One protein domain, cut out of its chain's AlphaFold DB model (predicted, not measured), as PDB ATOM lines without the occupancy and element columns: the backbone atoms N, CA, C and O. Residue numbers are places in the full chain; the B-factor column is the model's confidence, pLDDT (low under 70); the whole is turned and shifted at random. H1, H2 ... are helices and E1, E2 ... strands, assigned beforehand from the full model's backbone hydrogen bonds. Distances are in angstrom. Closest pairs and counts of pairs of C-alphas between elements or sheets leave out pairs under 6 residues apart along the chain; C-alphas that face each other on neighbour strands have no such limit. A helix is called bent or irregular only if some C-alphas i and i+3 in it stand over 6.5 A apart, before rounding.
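This is residues 3 to 88 of the 94 residues of an uncharacterized protein of Anaerotruncus colihominis (UniProt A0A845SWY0). This is one strongly twisted wall of six strands with two helices, H1 and H2, packed side by side over one of its faces, two layers in all. The hairpin of E3 and E4 makes one end of the long axis, and H2 folds back on itself at a kink of 159 degrees near residue 61. The printed part has 86 residues, and its elements follow as E1, E2, H1, E3, E4, H2, E5, E6; the class is mixed, helices and strands. The sheet is mixed, in the order E2, E1, E5, E6, E4, E3, with E6 and E4 its parallel pair. The whole is compact, with a radius of gyration of the C-alphas of 12.2 A, and elongated in outline, spanning 37 by 24 by 22 A.

Begin with E1, residues 3 to 7, which forms an antiparallel hairpin with the edge strand E2, residues 12 to 16; look for N 5 and O 13, 2.9 A apart. On the other side of E1 is E5, residues 72 to 77, antiparallel at 158 degrees, with N 4 and O 76 at 2.8 A. E5 and E6, residues 84 to 87, form a hairpin, with N 75 and O 84 at 2.8 A. E4, residues 45 to 51, is staggered: its residues 49 to 51 pair with E6, parallel, with N 87 and O 50 at 2.8 A, and its residues 45 to 49 pair with the edge strand E3, residues 32 to 36, in an antiparallel hairpin, with N 49 and O 32 at 2.7 A. H1, residues 22 to 30, is on the sheet; its closest C-alpha pair with E4 is Asn 30 and Val 50, 6.8 A. H2, residues 52 to 67, is on the sheet too, and its C-alpha of Ala 52 is 5.6 A from that of Ile 86 in E6. H1 and H2 touch, H2 with residues 54 to 58 alone, at a shallow tilt of 31 degrees, opposite ways; the closest C-alphas are those of Met 27 and Asp 54, 5.2 A. Every O i to N i+4 pair is within hydrogen-bond range in H1, but 6 of 12 in H2. E2 and E4 are apart.

Find C-alpha 3 at (-2.231, -35.883, -40.758), where E1 begins its 13.1 A; E2 then spans 13.6 A. H1 begins at C-alpha 22, (1.052, -22.032, -43.794), and spans 12.1 A. E3 spans 11.9 A and E4 17.1 A. H2 is irregular: C-alphas 58 and 61 are 9.0 A apart, and its ends 6.5 A. E5 spans 14.5 A; E6 spans 9.3 A and ends at C-alpha 87, (8.205, -32.777, -28.250).

Look for the two C-alphas farthest apart at Ser 20 and Trp 42, 38.6 A. The printed part has no cut and no long link; E3 to E4 and E5 to E6 are short links, the others tight. The mean pLDDT of the printed part is 91.0, and no printed residue is under 70.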
ATOM      1  N   LEU A   3      -3.142 -35.842 -41.884       91.62
ATOM      2  CA  LEU A   3      -2.231 -35.883 -40.758       91.62
ATOM      3  C   LEU A   3      -2.743 -36.964 -39.815       91.62
ATOM      4  O   LEU A   3      -3.832 -36.842 -39.256       91.62
ATOM      5  N   HIS A   4      -1.964 -38.022 -39.652       93.88
ATOM      6  CA  HIS A   4      -2.241 -39.056 -38.672       93.88
ATOM      7  C   HIS A   4      -1.543 -38.710 -37.366       93.88
ATOM      8  O   HIS A   4      -0.388 -38.286 -37.377       93.88
ATOM      9  N   MET A   5      -2.238 -38.892 -36.254       93.19
ATOM     10  CA  MET A   5      -1.738 -38.620 -34.911       93.19
ATOM     11  C   MET A   5      -1.977 -39.854 -34.058       93.19
ATOM     12  O   MET A   5      -3.086 -40.389 -34.069       93.19
ATOM     13  N   ARG A   6      -0.946 -40.302 -33.342       93.94
ATOM     14  CA  ARG A   6      -1.031 -41.429 -32.413       93.94
ATOM     15  C   ARG A   6      -1.013 -40.905 -30.992       93.94
ATOM     16  O   ARG A   6      -0.096 -40.183 -30.617       93.94
ATOM     17  N   GLU A   7      -1.998 -41.289 -30.200       93.56
ATOM     18  CA  GLU A   7      -2.012 -41.050 -28.764       93.56
ATOM     19  C   GLU A   7      -1.031 -41.961 -28.028       93.56
ATOM     20  O   GLU A   7      -0.718 -43.064 -28.478       93.56
ATOM     21  N   PHE A   8      -0.658 -41.581 -26.806       88.56
ATOM     22  CA  PHE A   8       0.067 -42.479 -25.898       88.56
ATOM     23  C   PHE A   8      -0.701 -43.770 -25.559       88.56
ATOM     24  O   PHE A   8      -0.091 -44.744 -25.127       88.56
ATOM     25  N   SER A   9      -2.027 -43.787 -25.745       88.44
ATOM     26  CA  SER A   9      -2.874 -44.981 -25.603       88.44
ATOM     27  C   SER A   9      -2.680 -45.998 -26.740       88.44
ATOM     28  O   SER A   9      -3.150 -47.130 -26.640       88.44
ATOM     29  N   GLY A  10      -2.005 -45.602 -27.826       88.56
ATOM     30  CA  GLY A  10      -1.882 -46.359 -29.072       88.56
ATOM     31  C   GLY A  10      -2.979 -46.048 -30.094       88.56
ATOM     32  O   GLY A  10      -2.858 -46.440 -31.256       88.56
ATOM     33  N   THR A  11      -4.028 -45.315 -29.708       92.25
ATOM     34  CA  THR A  11      -5.108 -44.937 -30.629       92.25
ATOM     35  C   THR A  11      -4.594 -43.962 -31.683       92.25
ATOM     36  O   THR A  11      -3.892 -43.009 -31.358       92.25
ATOM     37  N   THR A  12      -4.926 -44.197 -32.953       91.88
ATOM     38  CA  THR A  12      -4.506 -43.336 -34.067       91.88
ATOM     39  C   THR A  12      -5.713 -42.691 -34.734       91.88
ATOM     40  O   THR A  12      -6.667 -43.380 -35.091       91.88
ATOM     41  N   PHE A  13      -5.645 -41.381 -34.955       89.62
ATOM     42  CA  PHE A  13      -6.683 -40.597 -35.623       89.62
ATOM     43  C   PHE A  13      -6.117 -39.900 -36.854       89.62
ATOM     44  O   PHE A  13      -4.946 -39.530 -36.883       89.62
ATOM     45  N   GLY A  14      -6.948 -39.728 -37.881       91.62
ATOM     46  CA  GLY A  14      -6.613 -38.968 -39.083       91.62
ATOM     47  C   GLY A  14      -7.353 -37.636 -39.108       91.62
ATOM     48  O   GLY A  14      -8.524 -37.566 -38.747       91.62
ATOM     49  N   MET A  15      -6.674 -36.591 -39.564       90.75
ATOM     50  CA  MET A  15      -7.251 -35.279 -39.831       90.75
ATOM     51  C   MET A  15      -6.857 -34.843 -41.235       90.75
ATOM     52  O   MET A  15      -5.670 -34.800 -41.553       90.75
ATOM     53  N   SER A  16      -7.822 -34.450 -42.060       91.75
ATOM     54  CA  SER A  16      -7.498 -33.858 -43.354       91.75
ATOM     55  C   SER A  16      -6.895 -32.467 -43.173       91.75
ATOM     56  O   SER A  16      -7.460 -31.602 -42.508       91.75
ATOM     57  N   VAL A  17      -5.736 -32.254 -43.787       88.62
ATOM     58  CA  VAL A  17      -5.001 -30.990 -43.778       88.62
ATOM     59  C   VAL A  17      -4.737 -30.519 -45.206       88.62
ATOM     60  O   VAL A  17      -4.389 -31.298 -46.107       88.62
ATOM     61  N   GLU A  18      -4.872 -29.214 -45.423       88.44
ATOM     62  CA  GLU A  18      -4.465 -28.588 -46.677       88.44
ATOM     63  C   GLU A  18      -2.938 -28.519 -46.753       88.44
ATOM     64  O   GLU A  18      -2.285 -27.868 -45.937       88.44
ATOM     65  N   ALA A  19      -2.342 -29.152 -47.764       83.12
ATOM     66  CA  ALA A  19      -0.887 -29.147 -47.937       83.12
ATOM     67  C   ALA A  19      -0.318 -27.734 -48.193       83.12
ATOM     68  O   ALA A  19       0.853 -27.468 -47.906       83.12
ATOM     69  N   SER A  20      -1.146 -26.825 -48.714       87.06
ATOM     70  CA  SER A  20      -0.853 -25.401 -48.906       87.06
ATOM     71  C   SER A  20      -0.896 -24.584 -47.613       87.06
ATOM     72  O   SER A  20      -0.375 -23.467 -47.612       87.06
ATOM     73  N   SER A  21      -1.463 -25.120 -46.525       90.69
ATOM     74  CA  SER A  21      -1.620 -24.403 -45.258       90.69
ATOM     75  C   SER A  21      -0.271 -23.888 -44.736       90.69
ATOM     76  O   SER A  21       0.687 -24.666 -44.612       90.69
ATOM     77  N   PRO A  22      -0.164 -22.592 -44.378       94.62
ATOM     78  CA  PRO A  22       1.052 -22.032 -43.794       94.62
ATOM     79  C   PRO A  22       1.507 -22.769 -42.530       94.62
ATOM     80  O   PRO A  22       2.705 -23.007 -42.368       94.62
ATOM     81  N   ALA A  23       0.568 -23.185 -41.672       93.94
ATOM     82  CA  ALA A  23       0.867 -23.935 -40.452       93.94
ATOM     83  C   ALA A  23       1.491 -25.298 -40.778       93.94
ATOM     84  O   ALA A  23       2.528 -25.660 -40.223       93.94
ATOM     85  N   PHE A  24       0.928 -26.014 -41.755       92.62
ATOM     86  CA  PHE A  24       1.445 -27.317 -42.172       92.62
ATOM     87  C   PHE A  24       2.847 -27.208 -42.783       92.62
ATOM     88  O   PHE A  24       3.750 -27.974 -42.439       92.62
ATOM     89  N   ARG A  25       3.069 -26.210 -43.648       93.81
ATOM     90  CA  ARG A  25       4.386 -25.953 -44.251       93.81
ATOM     91  C   ARG A  25       5.431 -25.570 -43.206       93.81
ATOM     92  O   ARG A  25       6.576 -26.010 -43.315       93.81
ATOM     93  N   ARG A  26       5.045 -24.775 -42.203       94.69
ATOM     94  CA  ARG A  26       5.897 -24.431 -41.059       94.69
ATOM     95  C   ARG A  26       6.251 -25.675 -40.249       94.69
ATOM     96  O   ARG A  26       7.431 -25.903 -40.020       94.69
ATOM     97  N   MET A  27       5.270 -26.514 -39.913       94.44
ATOM     98  CA  MET A  27       5.506 -27.772 -39.203       94.44
ATOM     99  C   MET A  27       6.495 -28.672 -39.961       94.44
ATOM    100  O   MET A  27       7.450 -29.144 -39.350       94.44
ATOM    101  N   LYS A  28       6.344 -28.853 -41.292       92.62
ATOM    102  CA  LYS A  28       7.314 -29.636 -42.103       92.62
ATOM    103  C   LYS A  28       8.724 -29.071 -42.000       92.62
ATOM    104  O   LYS A  28       9.680 -29.822 -41.857       92.62
ATOM    105  N   ARG A  29       8.846 -27.746 -42.107       94.44
ATOM    106  CA  ARG A  29      10.133 -27.042 -42.108       94.44
ATOM    107  C   ARG A  29      10.833 -27.113 -40.754       94.44
ATOM    108  O   ARG A  29      12.053 -27.193 -40.719       94.44
ATOM    109  N   ASN A  30      10.060 -27.072 -39.674       95.31
ATOM    110  CA  ASN A  30      10.570 -27.089 -38.308       95.31
ATOM    111  C   ASN A  30      10.831 -28.502 -37.783       95.31
ATOM    112  O   ASN A  30      11.339 -28.635 -36.673       95.31
ATOM    113  N   ALA A  31      10.476 -29.547 -38.537       95.12
ATOM    114  CA  ALA A  31      10.786 -30.914 -38.157       95.12
ATOM    115  C   ALA A  31      12.306 -31.095 -38.029       95.12
ATOM    116  O   ALA A  31      13.081 -30.635 -38.869       95.12
ATOM    117  N   PHE A  32      12.730 -31.772 -36.970       95.12
ATOM    118  CA  PHE A  32      14.138 -31.910 -36.613       95.12
ATOM    119  C   PHE A  32      14.437 -33.328 -36.144       95.12
ATOM    120  O   PHE A  32      13.532 -34.115 -35.891       95.12
ATOM    121  N   THR A  33      15.716 -33.661 -36.030       95.31
ATOM    122  CA  THR A  33      16.156 -34.948 -35.491       95.31
ATOM    123  C   THR A  33      16.722 -34.723 -34.100       95.31
ATOM    124  O   THR A  33      17.571 -33.852 -33.921       95.31
ATOM    125  N   ALA A  34      16.282 -35.511 -33.122       93.38
ATOM    126  CA  ALA A  34      16.793 -35.443 -31.758       93.38
ATOM    127  C   ALA A  34      16.961 -36.838 -31.159       93.38
ATOM    128  O   ALA A  34      16.297 -37.794 -31.560       93.38
ATOM    129  N   LYS A  35      17.865 -36.947 -30.182       94.06
ATOM    130  CA  LYS A  35      17.916 -38.106 -29.294       94.06
ATOM    131  C   LYS A  35      16.882 -37.905 -28.201       94.06
ATOM    132  O   LYS A  35      16.950 -36.917 -27.478       94.06
ATOM    133  N   ILE A  36      15.938 -38.828 -28.109       90.06
ATOM    134  CA  ILE A  36      14.945 -38.849 -27.039       90.06
ATOM    135  C   ILE A  36      14.862 -40.250 -26.456       90.06
ATOM    136  O   ILE A  36      15.272 -41.229 -27.082       90.06
ATOM    137  N   LYS A  37      14.261 -40.355 -25.278       89.94
ATOM    138  CA  LYS A  37      13.832 -41.623 -24.701       89.94
ATOM    139  C   LYS A  37      12.314 -41.749 -24.891       89.94
ATOM    140  O   LYS A  37      11.581 -41.081 -24.165       89.94
ATOM    141  N   PRO A  38      11.827 -42.543 -25.866       82.94
ATOM    142  CA  PRO A  38      10.393 -42.726 -26.073       82.94
ATOM    143  C   PRO A  38       9.707 -43.260 -24.816       82.94
ATOM    144  O   PRO A  38      10.307 -44.018 -24.044       82.94
ATOM    145  N   ARG A  39       8.440 -42.899 -24.618       79.88
ATOM    146  CA  ARG A  39       7.671 -43.360 -23.460       79.88
ATOM    147  C   ARG A  39       7.551 -44.889 -23.504       79.88
ATOM    148  O   ARG A  39       7.273 -45.471 -24.543       79.88
ATOM    149  N   GLY A  40       7.834 -45.553 -22.383       79.31
ATOM    150  CA  GLY A  40       7.871 -47.022 -22.306       79.31
ATOM    151  C   GLY A  40       9.167 -47.673 -22.817       79.31
ATOM    152  O   GLY A  40       9.350 -48.874 -22.634       79.31
ATOM    153  N   SER A  41      10.100 -46.904 -23.390       81.25
ATOM    154  CA  SER A  41      11.444 -47.380 -23.735       81.25
ATOM    155  C   SER A  41      12.446 -47.031 -22.637       81.25
ATOM    156  O   SER A  41      12.470 -45.918 -22.115       81.25
ATOM    157  N   TRP A  42      13.347 -47.963 -22.329       82.94
ATOM    158  CA  TRP A  42      14.502 -47.707 -21.459       82.94
ATOM    159  C   TRP A  42      15.714 -47.152 -22.216       82.94
ATOM    160  O   TRP A  42      16.648 -46.665 -21.586       82.94
ATOM    161  N   VAL A  43      15.672 -47.181 -23.550       87.50
ATOM    162  CA  VAL A  43      16.793 -46.862 -24.440       87.50
ATOM    163  C   VAL A  43      16.528 -45.557 -25.186       87.50
ATOM    164  O   VAL A  43      15.444 -45.368 -25.748       87.50
ATOM    165  N   GLU A  44      17.536 -44.685 -25.216       91.38
ATOM    166  CA  GLU A  44      17.536 -43.475 -26.037       91.38
ATOM    167  C   GLU A  44      17.679 -43.813 -27.522       91.38
ATOM    168  O   GLU A  44      18.455 -44.686 -27.921       91.38
ATOM    169  N   ARG A  45      16.941 -43.097 -28.365       89.75
ATOM    170  CA  ARG A  45      16.956 -43.268 -29.815       89.75
ATOM    171  C   ARG A  45      16.995 -41.919 -30.510       89.75
ATOM    172  O   ARG A  45      16.313 -40.981 -30.110       89.75
ATOM    173  N   THR A  46      17.778 -41.848 -31.582       93.38
ATOM    174  CA  THR A  46      17.746 -40.728 -32.524       93.38
ATOM    175  C   THR A  46      16.514 -40.886 -33.412       93.38
ATOM    176  O   THR A  46      16.450 -41.824 -34.205       93.38
ATOM    177  N   VAL A  47      15.538 -39.992 -33.278       92.56
ATOM    178  CA  VAL A  47      14.263 -40.036 -34.011       92.56
ATOM    179  C   VAL A  47      13.960 -38.686 -34.654       92.56
ATOM    180  O   VAL A  47      14.576 -37.672 -34.319       92.56
ATOM    181  N   ARG A  48      13.013 -38.674 -35.598       94.81
ATOM    182  CA  ARG A  48      12.462 -37.425 -36.129       94.81
ATOM    183  C   ARG A  48      11.410 -36.886 -35.171       94.81
ATOM    184  O   ARG A  48      10.638 -37.651 -34.601       94.81
ATOM    185  N   CYS A  49      11.382 -35.574 -35.031       95.12
ATOM    186  CA  CYS A  49      10.598 -34.863 -34.045       95.12
ATOM    187  C   CYS A  49       9.909 -33.645 -34.657       95.12
ATOM    188  O   CYS A  49      10.390 -33.049 -35.625       95.12
ATOM    189  N   VAL A  50       8.808 -33.241 -34.035       95.88
ATOM    190  CA  VAL A  50       8.125 -31.965 -34.253       95.88
ATOM    191  C   VAL A  50       7.785 -31.338 -32.908       95.88
ATOM    192  O   VAL A  50       7.658 -32.030 -31.901       95.88
ATOM    193  N   ARG A  51       7.633 -30.015 -32.874       94.94
ATOM    194  CA  ARG A  51       7.211 -29.318 -31.656       94.94
ATOM    195  C   ARG A  51       5.700 -29.404 -31.497       94.94
ATOM    196  O   ARG A  51       4.967 -29.171 -32.458       94.94
ATOM    197  N   ALA A  52       5.239 -29.630 -30.270       94.69
ATOM    198  CA  ALA A  52       3.820 -29.628 -29.922       94.69
ATOM    199  C   ALA A  52       3.092 -28.354 -30.388       94.69
ATOM    200  O   ALA A  52       1.974 -28.426 -30.893       94.69
ATOM    201  N   ALA A  53       3.748 -27.193 -30.294       94.31
ATOM    202  CA  ALA A  53       3.192 -25.920 -30.751       94.31
ATOM    203  C   ALA A  53       2.898 -25.890 -32.262       94.31
ATOM    204  O   ALA A  53       1.861 -25.371 -32.672       94.31
ATOM    205  N   ASP A  54       3.780 -26.465 -33.088       95.00
ATOM    206  CA  ASP A  54       3.574 -26.516 -34.538       95.00
ATOM    207  C   ASP A  54       2.456 -27.515 -34.896       95.00
ATOM    208  O   ASP A  54       1.631 -27.216 -35.757       95.00
ATOM    209  N   VAL A  55       2.365 -28.656 -34.195       94.06
ATOM    210  CA  VAL A  55       1.269 -29.630 -34.380       94.06
ATOM    211  C   VAL A  55      -0.076 -29.015 -34.000       94.06
ATOM    212  O   VAL A  55      -1.032 -29.084 -34.768       94.06
ATOM    213  N   ALA A  56      -0.148 -28.347 -32.852       94.56
ATOM    214  CA  ALA A  56      -1.368 -27.692 -32.403       94.56
ATOM    215  C   ALA A  56      -1.831 -26.583 -33.355       94.56
ATOM    216  O   ALA A  56      -3.027 -26.441 -33.591       94.56
ATOM    217  N   ALA A  57      -0.893 -25.833 -33.944       94.31
ATOM    218  CA  ALA A  57      -1.214 -24.835 -34.960       94.31
ATOM    219  C   ALA A  57      -1.809 -25.464 -36.232       94.31
ATOM    220  O   ALA A  57      -2.664 -24.851 -36.866       94.31
ATOM    221  N   VAL A  58      -1.382 -26.676 -36.604       93.94
ATOM    222  CA  VAL A  58      -1.966 -27.423 -37.732       93.94
ATOM    223  C   VAL A  58      -3.359 -27.946 -37.399       93.94
ATOM    224  O   VAL A  58      -4.239 -27.897 -38.251       93.94
ATOM    225  N   MET A  59      -3.568 -28.406 -36.166       92.06
ATOM    226  CA  MET A  59      -4.860 -28.924 -35.709       92.06
ATOM    227  C   MET A  59      -5.931 -27.843 -35.518       92.06
ATOM    228  O   MET A  59      -7.108 -28.178 -35.384       92.06
ATOM    229  N   GLY A  60      -5.545 -26.563 -35.484       91.38
ATOM    230  CA  GLY A  60      -6.473 -25.445 -35.338       91.38
ATOM    231  C   GLY A  60      -7.301 -25.569 -34.059       91.38
ATOM    232  O   GLY A  60      -6.749 -25.622 -32.961       91.38
ATOM    233  N   GLU A  61      -8.624 -25.658 -34.204       90.31
ATOM    234  CA  GLU A  61      -9.558 -25.804 -33.081       90.31
ATOM    235  C   GLU A  61      -9.317 -27.066 -32.252       90.31
ATOM    236  O   GLU A  61      -9.568 -27.045 -31.057       90.31
ATOM    237  N   ALA A  62      -8.779 -28.143 -32.833       90.25
ATOM    238  CA  ALA A  62      -8.436 -29.358 -32.092       90.25
ATOM    239  C   ALA A  62      -7.042 -29.294 -31.432       90.25
ATOM    240  O   ALA A  62      -6.610 -30.251 -30.789       90.25
ATOM    241  N   GLY A  63      -6.322 -28.172 -31.562       90.25
ATOM    242  CA  GLY A  63      -4.963 -28.007 -31.042       90.25
ATOM    243  C   GLY A  63      -4.841 -28.102 -29.517       90.25
ATOM    244  O   GLY A  63      -3.746 -28.369 -29.015       90.25
ATOM    245  N   TRP A  64      -5.944 -27.946 -28.776       90.56
ATOM    246  CA  TRP A  64      -5.988 -28.130 -27.317       90.56
ATOM    247  C   TRP A  64      -5.637 -29.566 -26.890       90.56
ATOM    248  O   TRP A  64      -5.016 -29.751 -25.844       90.56
ATOM    249  N   LEU A  65      -5.915 -30.580 -27.726       89.56
ATOM    250  CA  LEU A  65      -5.515 -31.975 -27.472       89.56
ATOM    251  C   LEU A  65      -3.996 -32.113 -27.326       89.56
ATOM    252  O   LEU A  65      -3.490 -32.878 -26.508       89.56
ATOM    253  N   VAL A  66      -3.255 -31.331 -28.111       91.12
ATOM    254  CA  VAL A  66      -1.797 -31.327 -28.066       91.12
ATOM    255  C   VAL A  66      -1.311 -30.356 -26.995       91.12
ATOM    256  O   VAL A  66      -0.539 -30.765 -26.142       91.12
ATOM    257  N   ARG A  67      -1.754 -29.095 -26.978       89.00
ATOM    258  CA  ARG A  67      -1.180 -28.094 -26.053       89.00
ATOM    259  C   ARG A  67      -1.556 -28.312 -24.596       89.00
ATOM    260  O   ARG A  67      -0.705 -28.127 -23.737       89.00
ATOM    261  N   GLU A  68      -2.808 -28.667 -24.330       87.81
ATOM    262  CA  GLU A  68      -3.350 -28.689 -22.970       87.81
ATOM    263  C   GLU A  68      -3.403 -30.097 -22.394       87.81
ATOM    264  O   GLU A  68      -2.996 -30.300 -21.251       87.81
ATOM    265  N   LEU A  69      -3.912 -31.066 -23.163       88.44
ATOM    266  CA  LEU A  69      -3.992 -32.453 -22.700       88.44
ATOM    267  C   LEU A  69      -2.685 -33.224 -22.876       88.44
ATOM    268  O   LEU A  69      -2.480 -34.209 -22.171       88.44
ATOM    269  N   GLN A  70      -1.834 -32.809 -23.820       91.56
ATOM    270  CA  GLN A  70      -0.578 -33.489 -24.154       91.56
ATOM    271  C   GLN A  70      -0.759 -35.004 -24.355       91.56
ATOM    272  O   GLN A  70       0.047 -35.818 -23.907       91.56
ATOM    273  N   CYS A  71      -1.856 -35.406 -25.003       88.75
ATOM    274  CA  CYS A  71      -2.212 -36.819 -25.147       88.75
ATOM    275  C   CYS A  71      -1.585 -37.495 -26.376       88.75
ATOM    276  O   CYS A  71      -1.672 -38.719 -26.511       88.75
ATOM    277  N   MET A  72      -0.940 -36.719 -27.250       92.44
ATOM    278  CA  MET A  72      -0.422 -37.175 -28.537       92.44
ATOM    279  C   MET A  72       1.070 -37.509 -28.446       92.44
ATOM    280  O   MET A  72       1.874 -36.735 -27.944       92.44
ATOM    281  N   GLU A  73       1.458 -38.664 -28.966       93.88
ATOM    282  CA  GLU A  73       2.836 -39.144 -28.959       93.88
ATOM    283  C   GLU A  73       3.556 -38.853 -30.278       93.88
ATOM    284  O   GLU A  73       4.668 -38.320 -30.279       93.88
ATOM    285  N   THR A  74       2.941 -39.212 -31.406       95.25
ATOM    286  CA  THR A  74       3.560 -39.088 -32.731       95.25
ATOM    287  C   THR A  74       2.602 -38.507 -33.760       95.25
ATOM    288  O   THR A  74       1.380 -38.570 -33.616       95.25
ATOM    289  N   ILE A  75       3.173 -37.955 -34.831       94.94
ATOM    290  CA  ILE A  75       2.457 -37.635 -36.063       94.94
ATOM    291  C   ILE A  75       3.046 -38.382 -37.259       94.94
ATOM    292  O   ILE A  75       4.225 -38.748 -37.276       94.94
ATOM    293  N   ARG A  76       2.239 -38.511 -38.309       94.12
ATOM    294  CA  ARG A  76       2.622 -39.047 -39.612       94.12
ATOM    295  C   ARG A  76       1.863 -38.318 -40.722       94.12
ATOM    296  O   ARG A  76       0.688 -37.999 -40.579       94.12
ATOM    297  N   TRP A  77       2.542 -38.013 -41.822       89.31
ATOM    298  CA  TRP A  77       2.062 -37.099 -42.863       89.31
ATOM    299  C   TRP A  77       1.681 -37.904 -44.100       89.31
ATOM    300  O   TRP A  77       2.544 -38.453 -44.783       89.31
ATOM    301  N   GLY A  78       0.398 -37.925 -44.431       84.56
ATOM    302  CA  GLY A  78      -0.148 -38.757 -45.493       84.56
ATOM    303  C   GLY A  78       0.196 -40.229 -45.272       84.56
ATOM    304  O   GLY A  78       0.146 -40.729 -44.151       84.56
ATOM    305  N   ASN A  79       0.606 -40.887 -46.354       78.75
ATOM    306  CA  ASN A  79       0.995 -42.298 -46.361       78.75
ATOM    307  C   ASN A  79       2.505 -42.519 -46.147       78.75
ATOM    308  O   ASN A  79       3.000 -43.594 -46.463       78.75
ATOM    309  N   ASP A  80       3.258 -41.515 -45.683       79.50
ATOM    310  CA  ASP A  80       4.661 -41.723 -45.293       79.50
ATOM    311  C   ASP A  80       4.693 -42.660 -44.081       79.50
ATOM    312  O   ASP A  80       3.955 -42.424 -43.136       79.50
ATOM    313  N   ASP A  81       5.525 -43.697 -44.074       81.75
ATOM    314  CA  ASP A  81       5.666 -44.594 -42.918       81.75
ATOM    315  C   ASP A  81       6.513 -43.985 -41.792       81.75
ATOM    316  O   ASP A  81       6.641 -44.560 -40.710       81.75
ATOM    317  N   THR A  82       7.089 -42.802 -42.015       90.25
ATOM    318  CA  THR A  82       7.922 -42.148 -41.014       90.25
ATOM    319  C   THR A  82       7.090 -41.487 -39.918       90.25
ATOM    320  O   THR A  82       6.411 -40.484 -40.145       90.25
ATOM    321  N   GLU A  83       7.232 -41.994 -38.695       92.31
ATOM    322  CA  GLU A  83       6.693 -41.363 -37.492       92.31
ATOM    323  C   GLU A  83       7.593 -40.231 -36.986       92.31
ATOM    324  O   GLU A  83       8.823 -40.335 -36.967       92.31
ATOM    325  N   TYR A  84       6.960 -39.150 -36.536       95.06
ATOM    326  CA  TYR A  84       7.620 -38.002 -35.929       95.06
ATOM    327  C   TYR A  84       7.122 -37.849 -34.500       95.06
ATOM    328  O   TYR A  84       5.928 -37.661 -34.284       95.06
ATOM    329  N   TYR A  85       8.028 -37.903 -33.530       94.62
ATOM    330  CA  TYR A  85       7.691 -37.739 -32.121       94.62
ATOM    331  C   TYR A  85       7.361 -36.284 -31.801       94.62
ATOM    332  O   TYR A  85       8.043 -35.358 -32.248       94.62
ATOM    333  N   ILE A  86       6.312 -36.081 -31.016       94.94
ATOM    334  CA  ILE A  86       5.911 -34.757 -30.560       94.94
ATOM    335  C   ILE A  86       6.720 -34.418 -29.312       94.94
ATOM    336  O   ILE A  86       6.683 -35.129 -28.310       94.94
ATOM    337  N   ILE A  87       7.461 -33.317 -29.382       94.06
ATOM    338  CA  ILE A  87       8.205 -32.777 -28.250       94.06
ATOM    339  C   ILE A  87       7.375 -31.676 -27.610       94.06
ATOM    340  O   ILE A  87       7.091 -30.643 -28.229       94.06
ATOM    341  N   TYR A  88       6.996 -31.925 -26.364       90.50
ATOM    342  CA  TYR A  88       6.392 -30.955 -25.468       90.50
ATOM    343  C   TYR A  88       7.519 -30.179 -24.786       90.50
ATOM    344  O   TYR A  88       8.349 -30.772 -24.104       90.50
TER     345      TYR A  88